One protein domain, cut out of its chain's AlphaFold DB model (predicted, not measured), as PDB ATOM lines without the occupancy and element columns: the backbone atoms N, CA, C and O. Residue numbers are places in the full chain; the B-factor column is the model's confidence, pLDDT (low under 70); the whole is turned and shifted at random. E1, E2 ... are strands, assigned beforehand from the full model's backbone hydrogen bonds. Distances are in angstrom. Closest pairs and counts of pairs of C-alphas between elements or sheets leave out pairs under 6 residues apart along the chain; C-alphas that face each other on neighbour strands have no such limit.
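What this domain is: This is residues 3 to 25 and 33 to 78 of the 106 residues of an uncharacterized protein of Saccharibacillus sacchari DSM 19268 (UniProt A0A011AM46). A single long, narrow sheet of six strands is curled like part of a barrel, folded so that E1 and E2 face E4, E5 and E6, with E3 as the hinge between the two leaves. The barrel is only partly closed: its edge strands E1 and E6 have just one pair of C-alphas within 8 A, and the links E1 to E2 and E4 to E5 lie at one end of its long axis, the tight links E3 to E4 and E5 to E6 at the other. The printed part has 69 residues with no named helix and six named strands, E1 to E6 in that order both along the chain and across the sheet, which is mixed, with E2 and E3 its parallel pair. The class is all strand. The whole is compact, with a radius of gyration of the C-alphas of 12.3 A, yet elongated in outline, spanning 37 by 21 by 17 A.

How they stand to each other: The sheet begins at the edge strand E1, residues 3 to 8, and its other edge strand is E6, residues 74 to 77. Between them stand the inner strands E2, residues 15 to 21, E3, residues 33 to 43, E4, residues 46 to 54, and E5, residues 61 to 69. E3, E4, E5 and E6 form a meander, each strand the antiparallel neighbour of the one before. The hairpin of E3 and E4 has an angle of 155 degrees between its directions, with N 38 and O 50 within hydrogen-bond range at 2.8 A. The hairpin of E4 and E5 stands at 158 degrees, with N 49 and O 66 at 2.8 A and N 64 and O 51 at 2.9 A. In the hairpin of E5 and E6, at 129 degrees, N 67 and O 76 are 2.9 A apart. On the other side of E3, E2 is its parallel neighbour at 59 degrees, with N 35 and O 19 at 3.2 A. The pairing of E3 is staggered: residues 33 to 35 pair with E2 and residues 36 to 43 with E4. E3 also bends by 59 degrees at residue 40. E1 and E2 form a hairpin at 149 degrees, with N 5 and O 18 at 3.0 A. From edge to edge the way across the sheet turns by 197 degrees, and the closest C-alphas of E1 and E6, those of Leu 3 and Tyr 75, are 6.6 A apart. E2 and E5 are apart, and so are E3 and E6.

Where its parts are: E3, the longest strand by residues, measures 27.6 A from first to last C-alpha and starts at C-alpha 33, (26.189, -50.738, 35.767). E4 measures 25.7 A and E5 25.8 A. E2 is 19.4 A long, E1 15.1 A and E6 10.0 A. E1 begins at C-alpha 3, (18.813, -42.914, 39.637), and E6 ends at C-alpha 77, (10.901, -42.073, 32.603).

The domain as a whole: The two C-alphas farthest apart are those of Pro 44 and Cys 58, 37.9 A. Residues 26 to 32 are cut out, and C-alphas 25 and 33 are 20.5 A apart across the cut, which lies in the link from E2 to E3. Of the links printed whole, E3 to E4 and E5 to E6 are tight, and E1 to E2 and E4 to E5 are short. The mean pLDDT of the printed part is 73.4, and residues 3 to 4, 18 to 25, 33 to 36 and 77 to 78 of this predicted model are under 70.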
ATOM      1  N   LEU A   3      19.778 -42.175  40.444       62.41
ATOM      2  CA  LEU A   3      18.813 -42.914  39.637       62.41
ATOM      3  C   LEU A   3      18.999 -44.394  39.970       62.41
ATOM      4  O   LEU A   3      20.095 -44.905  39.765       62.41
ATOM      5  N   LYS A   4      17.956 -45.074  40.448       65.75
ATOM      6  CA  LYS A   4      17.936 -46.531  40.608       65.75
ATOM      7  C   LYS A   4      16.791 -47.090  39.769       65.75
ATOM      8  O   LYS A   4      15.632 -46.858  40.098       65.75
ATOM      9  N   ARG A   5      17.107 -47.777  38.669       70.62
ATOM     10  CA  ARG A   5      16.112 -48.260  37.698       70.62
ATOM     11  C   ARG A   5      16.479 -49.645  37.178       70.62
ATOM     12  O   ARG A   5      17.649 -49.995  37.094       70.62
ATOM     13  N   ASN A   6      15.471 -50.411  36.783       75.12
ATOM     14  CA  ASN A   6      15.655 -51.638  36.018       75.12
ATOM     15  C   ASN A   6      15.728 -51.297  34.522       75.12
ATOM     16  O   ASN A   6      14.759 -50.783  33.969       75.12
ATOM     17  N   CYS A   7      16.858 -51.568  33.872       73.56
ATOM     18  CA  CYS A   7      16.997 -51.473  32.419       73.56
ATOM     19  C   CYS A   7      16.758 -52.833  31.773       73.56
ATOM     20  O   CYS A   7      17.227 -53.851  32.280       73.56
ATOM     21  N   LEU A   8      16.111 -52.840  30.609       77.31
ATOM     22  CA  LEU A   8      16.006 -54.021  29.759       77.31
ATOM     23  C   LEU A   8      17.062 -53.948  28.654       77.31
ATOM     24  O   LEU A   8      17.076 -53.016  27.851       77.31
ATOM     25  N   CYS A   9      17.939 -54.947  28.575       76.75
ATOM     26  CA  CYS A   9      18.876 -55.035  27.464       76.75
ATOM     27  C   CYS A   9      18.165 -55.533  26.200       76.75
ATOM     28  O   CYS A   9      17.700 -56.666  26.167       76.75
ATOM     29  N   GLY A  10      18.155 -54.738  25.126       75.81
ATOM     30  CA  GLY A  10      17.573 -55.145  23.838       75.81
ATOM     31  C   GLY A  10      18.308 -56.294  23.131       75.81
ATOM     32  O   GLY A  10      17.748 -56.900  22.227       75.81
ATOM     33  N   SER A  11      19.545 -56.615  23.532       80.00
ATOM     34  CA  SER A  11      20.337 -57.684  22.906       80.00
ATOM     35  C   SER A  11      20.098 -59.055  23.531       80.00
ATOM     36  O   SER A  11      19.983 -60.043  22.815       80.00
ATOM     37  N   CYS A  12      20.047 -59.138  24.864       84.00
ATOM     38  CA  CYS A  12      19.866 -60.407  25.577       84.00
ATOM     39  C   CYS A  12      18.522 -60.511  26.306       84.00
ATOM     40  O   CYS A  12      18.286 -61.508  26.983       84.00
ATOM     41  N   PHE A  13      17.669 -59.485  26.200       83.62
ATOM     42  CA  PHE A  13      16.350 -59.390  26.840       83.62
ATOM     43  C   PHE A  13      16.371 -59.621  28.357       83.62
ATOM     44  O   PHE A  13      15.355 -59.954  28.959       83.62
ATOM     45  N   GLN A  14      17.536 -59.431  28.982       80.75
ATOM     46  CA  GLN A  14      17.698 -59.522  30.426       80.75
ATOM     47  C   GLN A  14      17.509 -58.153  31.057       80.75
ATOM     48  O   GLN A  14      17.994 -57.136  30.543       80.75
ATOM     49  N   THR A  15      16.842 -58.159  32.200       80.06
ATOM     50  CA  THR A  15      16.662 -56.978  33.033       80.06
ATOM     51  C   THR A  15      17.822 -56.876  34.015       80.06
ATOM     52  O   THR A  15      18.181 -57.862  34.652       80.06
ATOM     53  N   PHE A  16      18.416 -55.695  34.149       75.56
ATOM     54  CA  PHE A  16      19.509 -55.442  35.086       75.56
ATOM     55  C   PHE A  16      19.326 -54.104  35.805       75.56
ATOM     56  O   PHE A  16      18.676 -53.192  35.294       75.56
ATOM     57  N   GLU A  17      19.897 -53.990  37.004       73.75
ATOM     58  CA  GLU A  17      19.859 -52.750  37.779       73.75
ATOM     59  C   GLU A  17      20.860 -51.744  37.189       73.75
ATOM     60  O   GLU A  17      22.075 -51.966  37.173       73.75
ATOM     61  N   CYS A  18      20.326 -50.636  36.687       68.75
ATOM     62  CA  CYS A  18      21.069 -49.472  36.248       68.75
ATOM     63  C   CYS A  18      21.039 -48.421  37.338       68.75
ATOM     64  O   CYS A  18      19.966 -47.989  37.779       68.75
ATOM     65  N   THR A  19      22.227 -47.947  37.691       65.62
ATOM     66  CA  THR A  19      22.355 -46.863  38.649       65.62
ATOM     67  C   THR A  19      23.078 -45.703  37.980       65.62
ATOM     68  O   THR A  19      24.173 -45.859  37.436       65.62
ATOM     69  N   GLY A  20      22.439 -44.539  37.961       62.41
ATOM     70  CA  GLY A  20      23.009 -43.316  37.406       62.41
ATOM     71  C   GLY A  20      23.288 -42.312  38.511       62.41
ATOM     72  O   GLY A  20      22.421 -42.071  39.352       62.41
ATOM     73  N   ALA A  21      24.480 -41.721  38.524       54.38
ATOM     74  CA  ALA A  21      24.753 -40.554  39.348       54.38
ATOM     75  C   ALA A  21      24.931 -39.365  38.424       54.38
ATOM     76  O   ALA A  21      25.861 -39.309  37.625       54.38
ATOM     77  N   PHE A  22      24.027 -38.407  38.568       55.31
ATOM     78  CA  PHE A  22      24.268 -37.054  38.123       55.31
ATOM     79  C   PHE A  22      24.978 -36.318  39.258       55.31
ATOM     80  O   PHE A  22      24.468 -36.253  40.382       55.31
ATOM     81  N   SER A  23      26.162 -35.788  38.977       41.03
ATOM     82  CA  SER A  23      26.860 -34.896  39.888       41.03
ATOM     83  C   SER A  23      27.335 -33.695  39.080       41.03
ATOM     84  O   SER A  23      28.101 -33.889  38.140       41.03
ATOM     85  N   PRO A  24      26.894 -32.470  39.399       45.00
ATOM     86  CA  PRO A  24      27.484 -31.282  38.794       45.00
ATOM     87  C   PRO A  24      28.955 -31.085  39.211       45.00
ATOM     88  O   PRO A  24      29.662 -30.372  38.512       45.00
ATOM     89  N   ASP A  25      29.425 -31.748  40.285       39.53
ATOM     90  CA  ASP A  25      30.732 -31.460  40.903       39.53
ATOM     91  C   ASP A  25      31.565 -32.663  41.405       39.53
ATOM     92  O   ASP A  25      32.678 -32.454  41.876       39.53
ATOM     93  N   ALA A  33      25.788 -51.257  37.073       59.16
ATOM     94  CA  ALA A  33      26.189 -50.738  35.767       59.16
ATOM     95  C   ALA A  33      25.981 -49.217  35.744       59.16
ATOM     96  O   ALA A  33      24.846 -48.732  35.777       59.16
ATOM     97  N   VAL A  34      27.092 -48.476  35.746       59.34
ATOM     98  CA  VAL A  34      27.093 -47.013  35.803       59.34
ATOM     99  C   VAL A  34      26.584 -46.456  34.488       59.34
ATOM    100  O   VAL A  34      27.233 -46.601  33.452       59.34
ATOM    101  N   ALA A  35      25.430 -45.799  34.543       64.31
ATOM    102  CA  ALA A  35      24.933 -45.051  33.407       64.31
ATOM    103  C   ALA A  35      25.606 -43.674  33.341       64.31
ATOM    104  O   ALA A  35      25.434 -42.849  34.238       64.31
ATOM    105  N   TRP A  36      26.357 -43.429  32.274       67.12
ATOM    106  CA  TRP A  36      26.942 -42.136  31.946       67.12
ATOM    107  C   TRP A  36      25.837 -41.245  31.405       67.12
ATOM    108  O   TRP A  36      25.201 -41.609  30.422       67.12
ATOM    109  N   MET A  37      25.592 -40.102  32.040       71.62
ATOM    110  CA  MET A  37      24.480 -39.225  31.680       71.62
ATOM    111  C   MET A  37      24.969 -37.923  31.063       71.62
ATOM    112  O   MET A  37      25.851 -37.258  31.603       71.62
ATOM    113  N   LYS A  38      24.343 -37.525  29.959       74.94
ATOM    114  CA  LYS A  38      24.545 -36.241  29.296       74.94
ATOM    115  C   LYS A  38      23.230 -35.476  29.268       74.94
ATOM    116  O   LYS A  38      22.198 -36.028  28.910       74.94
ATOM    117  N   ILE A  39      23.260 -34.188  29.596       79.19
ATOM    118  CA  ILE A  39      22.091 -33.318  29.420       79.19
ATOM    119  C   ILE A  39      21.905 -33.055  27.923       79.19
ATOM    120  O   ILE A  39      22.813 -32.535  27.272       79.19
ATOM    121  N   VAL A  40      20.729 -33.393  27.397       81.12
ATOM    122  CA  VAL A  40      20.358 -33.169  25.991       81.12
ATOM    123  C   VAL A  40      19.418 -31.979  25.823       81.12
ATOM    124  O   VAL A  40      19.512 -31.279  24.818       81.12
ATOM    125  N   ALA A  41      18.576 -31.685  26.818       80.44
ATOM    126  CA  ALA A  41      17.750 -30.482  26.832       80.44
ATOM    127  C   ALA A  41      17.585 -29.938  28.255       80.44
ATOM    128  O   ALA A  41      17.594 -30.685  29.236       80.44
ATOM    129  N   ARG A  42      17.447 -28.615  28.359       84.19
ATOM    130  CA  ARG A  42      17.188 -27.911  29.615       84.19
ATOM    131  C   ARG A  42      15.887 -27.144  29.474       84.19
ATOM    132  O   ARG A  42      15.803 -26.238  28.651       84.19
ATOM    133  N   GLU A  43      14.916 -27.485  30.299       81.81
ATOM    134  CA  GLU A  43      13.654 -26.771  30.415       81.81
ATOM    135  C   GLU A  43      13.538 -26.151  31.817       81.81
ATOM    136  O   GLU A  43      14.194 -26.598  32.765       81.81
ATOM    137  N   PRO A  44      12.727 -25.098  31.998       82.69
ATOM    138  CA  PRO A  44      12.487 -24.535  33.320       82.69
ATOM    139  C   PRO A  44      11.921 -25.600  34.272       82.69
ATOM    140  O   PRO A  44      10.792 -26.056  34.117       82.69
ATOM    141  N   GLY A  45      12.723 -26.007  35.260       79.12
ATOM    142  CA  GLY A  45      12.345 -27.024  36.245       79.12
ATOM    143  C   GLY A  45      12.515 -28.477  35.790       79.12
ATOM    144  O   GLY A  45      12.232 -29.367  36.587       79.12
ATOM    145  N   ARG A  46      12.992 -28.740  34.564       81.44
ATOM    146  CA  ARG A  46      13.203 -30.102  34.044       81.44
ATOM    147  C   ARG A  46      14.486 -30.221  33.227       81.44
ATOM    148  O   ARG A  46      14.834 -29.335  32.452       81.44
ATOM    149  N   LEU A  47      15.187 -31.338  33.364       79.75
ATOM    150  CA  LEU A  47      16.362 -31.670  32.559       79.75
ATOM    151  C   LEU A  47      16.098 -32.963  31.801       79.75
ATOM    152  O   LEU A  47      15.861 -33.998  32.417       79.75
ATOM    153  N   LEU A  48      16.190 -32.927  30.476       82.31
ATOM    154  CA  LEU A  48      16.209 -34.149  29.682       82.31
ATOM    155  C   LEU A  48      17.649 -34.641  29.591       82.31
ATOM    156  O   LEU A  48      18.550 -33.898  29.182       82.31
ATOM    157  N   MET A  49      17.866 -35.892  29.976       76.62
ATOM    158  CA  MET A  49      19.179 -36.511  30.029       76.62
ATOM    159  C   MET A  49      19.199 -37.831  29.273       76.62
ATOM    160  O   MET A  49      18.258 -38.619  29.302       76.62
ATOM    161  N   GLU A  50      20.319 -38.069  28.616       77.06
ATOM    162  CA  GLU A  50      20.637 -39.265  27.858       77.06
ATOM    163  C   GLU A  50      21.665 -40.081  28.634       77.06
ATOM    164  O   GLU A  50      22.766 -39.607  28.909       77.06
ATOM    165  N   GLY A  51      21.272 -41.284  29.041       75.50
ATOM    166  CA  GLY A  51      22.081 -42.241  29.777       75.50
ATOM    167  C   GLY A  51      22.653 -43.323  28.864       75.50
ATOM    168  O   GLY A  51      21.921 -43.912  28.072       75.50
ATOM    169  N   HIS A  52      23.935 -43.637  29.019       74.94
ATOM    170  CA  HIS A  52      24.616 -44.758  28.374       74.94
ATOM    171  C   HIS A  52      25.140 -45.725  29.429       74.94
ATOM    172  O   HIS A  52      25.854 -45.320  30.337       74.94
ATOM    173  N   THR A  53      24.825 -47.007  29.312       77.00
ATOM    174  CA  THR A  53      25.277 -48.053  30.235       77.00
ATOM    175  C   THR A  53      25.661 -49.315  29.466       77.00
ATOM    176  O   THR A  53      25.344 -49.450  28.285       77.00
ATOM    177  N   LEU A  54      26.345 -50.250  30.118       78.94
ATOM    178  CA  LEU A  54      26.637 -51.570  29.563       78.94
ATOM    179  C   LEU A  54      25.764 -52.609  30.261       78.94
ATOM    180  O   LEU A  54      25.646 -52.611  31.487       78.94
ATOM    181  N   CYS A  55      25.170 -53.518  29.492       78.19
ATOM    182  CA  CYS A  55      24.439 -54.634  30.076       78.19
ATOM    183  C   CYS A  55      25.382 -55.525  30.891       78.19
ATOM    184  O   CYS A  55      26.379 -56.018  30.368       78.19
ATOM    185  N   THR A  56      25.027 -55.821  32.141       80.81
ATOM    186  CA  THR A  56      25.831 -56.683  33.026       80.81
ATOM    187  C   THR A  56      25.951 -58.127  32.538       80.81
ATOM    188  O   THR A  56      26.845 -58.842  32.977       80.81
ATOM    189  N   TYR A  57      25.054 -58.569  31.651       82.62
ATOM    190  CA  TYR A  57      25.003 -59.947  31.159       82.62
ATOM    191  C   TYR A  57      25.753 -60.148  29.844       82.62
ATOM    192  O   TYR A  57      26.465 -61.134  29.690       82.62
ATOM    193  N   CYS A  58      25.585 -59.235  28.883       83.94
ATOM    194  CA  CYS A  58      26.163 -59.382  27.542       83.94
ATOM    195  C   CYS A  58      27.187 -58.301  27.186       83.94
ATOM    196  O   CYS A  58      27.719 -58.320  26.083       83.94
ATOM    197  N   SER A  59      27.457 -57.353  28.091       81.69
ATOM    198  CA  SER A  59      28.349 -56.204  27.869       81.69
ATOM    199  C   SER A  59      27.982 -55.329  26.665       81.69
ATOM    200  O   SER A  59      28.771 -54.479  26.260       81.69
ATOM    201  N   ASN A  60      26.781 -55.496  26.097       78.50
ATOM    202  CA  ASN A  60      26.319 -54.651  25.005       78.50
ATOM    203  C   ASN A  60      25.959 -53.254  25.521       78.50
ATOM    204  O   ASN A  60      25.362 -53.137  26.603       78.50
ATOM    205  N   PRO A  61      26.281 -52.204  24.746       75.94
ATOM    206  CA  PRO A  61      25.896 -50.847  25.079       75.94
ATOM    207  C   PRO A  61      24.378 -50.691  25.025       75.94
ATOM    208  O   PRO A  61      23.702 -51.185  24.125       75.94
ATOM    209  N   HIS A  62      23.850 -49.987  26.013       75.44
ATOM    210  CA  HIS A  62      22.445 -49.661  26.152       75.44
ATOM    211  C   HIS A  62      22.303 -48.165  26.409       75.44
ATOM    212  O   HIS A  62      23.011 -47.594  27.237       75.44
ATOM    213  N   GLN A  63      21.381 -47.538  25.691       76.31
ATOM    214  CA  GLN A  63      21.121 -46.106  25.740       76.31
ATOM    215  C   GLN A  63      19.669 -45.887  26.148       76.31
ATOM    216  O   GLN A  63      18.779 -46.600  25.681       76.31
ATOM    217  N   PHE A  64      19.434 -44.919  27.025       74.38
ATOM    218  CA  PHE A  64      18.102 -44.593  27.515       74.38
ATOM    219  C   PHE A  64      17.959 -43.095  27.774       74.38
ATOM    220  O   PHE A  64      18.937 -42.401  28.039       74.38
ATOM    221  N   LEU A  65      16.724 -42.601  27.734       77.56
ATOM    222  CA  LEU A  65      16.393 -41.228  28.102       77.56
ATOM    223  C   LEU A  65      15.725 -41.193  29.476       77.56
ATOM    224  O   LEU A  65      14.962 -42.092  29.851       77.56
ATOM    225  N   VAL A  66      16.032 -40.149  30.233       76.19
ATOM    226  CA  VAL A  66      15.461 -39.887  31.551       76.19
ATOM    227  C   VAL A  66      15.205 -38.394  31.694       76.19
ATOM    228  O   VAL A  66      16.035 -37.568  31.320       76.19
ATOM    229  N   GLU A  67      14.041 -38.045  32.222       80.88
ATOM    230  CA  GLU A  67      13.727 -36.674  32.603       80.88
ATOM    231  C   GLU A  67      14.040 -36.509  34.092       80.88
ATOM    232  O   GLU A  67      13.712 -37.373  34.900       80.88
ATOM    233  N   TYR A  68      14.689 -35.419  34.478       77.00
ATOM    234  CA  TYR A  68      14.905 -35.058  35.872       77.00
ATOM    235  C   TYR A  68      14.111 -33.802  36.205       77.00
ATOM    236  O   TYR A  68      14.358 -32.734  35.650       77.00
ATOM    237  N   ASP A  69      13.137 -33.952  37.098       79.06
ATOM    238  CA  ASP A  69      12.308 -32.877  37.633       79.06
ATOM    239  C   ASP A  69      13.068 -32.202  38.782       79.06
ATOM    240  O   ASP A  69      13.204 -32.759  39.875       79.06
ATOM    241  N   CYS A  70      13.576 -30.994  38.529       75.44
ATOM    242  CA  CYS A  70      14.335 -30.209  39.502       75.44
ATOM    243  C   CYS A  70      13.466 -29.718  40.668       75.44
ATOM    244  O   CYS A  70      14.001 -29.374  41.718       75.44
ATOM    245  N   VAL A  71      12.143 -29.630  40.485       79.44
ATOM    246  CA  VAL A  71      11.211 -29.149  41.516       79.44
ATOM    247  C   VAL A  71      10.932 -30.254  42.524       79.44
ATOM    248  O   VAL A  71      10.893 -30.006  43.727       79.44
ATOM    249  N   LYS A  72      10.738 -31.479  42.030       75.75
ATOM    250  CA  LYS A  72      10.472 -32.652  42.871       75.75
ATOM    251  C   LYS A  72      11.733 -33.376  43.320       75.75
ATOM    252  O   LYS A  72      11.618 -34.251  44.173       75.75
ATOM    253  N   ASP A  73      12.885 -33.020  42.747       72.75
ATOM    254  CA  ASP A  73      14.141 -33.762  42.864       72.75
ATOM    255  C   ASP A  73      13.880 -35.243  42.547       72.75
ATOM    256  O   ASP A  73      13.975 -36.103  43.409       72.75
ATOM    257  N   GLN A  74      13.390 -35.551  41.341       70.75
ATOM    258  CA  GLN A  74      13.037 -36.925  40.952       70.75
ATOM    259  C   GLN A  74      13.363 -37.207  39.490       70.75
ATOM    260  O   GLN A  74      13.270 -36.333  38.633       70.75
ATOM    261  N   TYR A  75      13.712 -38.462  39.207       71.31
ATOM    262  CA  TYR A  75      13.887 -38.951  37.845       71.31
ATOM    263  C   TYR A  75      12.594 -39.605  37.359       71.31
ATOM    264  O   TYR A  75      12.128 -40.574  37.958       71.31
ATOM    265  N   ASN A  76      12.057 -39.108  36.252       73.56
ATOM    266  CA  ASN A  76      10.916 -39.670  35.548       73.56
ATOM    267  C   ASN A  76      11.399 -40.410  34.297       73.56
ATOM    268  O   ASN A  76      12.375 -40.015  33.649       73.56
ATOM    269  N   GLU A  77      10.707 -41.488  33.928       65.56
ATOM    270  CA  GLU A  77      10.901 -42.073  32.603       65.56
ATOM    271  C   GLU A  77      10.517 -41.018  31.563       65.56
ATOM    272  O   GLU A  77       9.409 -40.483  31.593       65.56
ATOM    273  N   ALA A  78      11.451 -40.683  30.670       65.56
ATOM    274  CA  ALA A  78      11.118 -39.852  29.529       65.56
ATOM    275  C   ALA A  78      10.152 -40.664  28.657       65.56
ATOM    276  O   ALA A  78      10.542 -41.700  28.113       65.56
TER     277      ALA A  78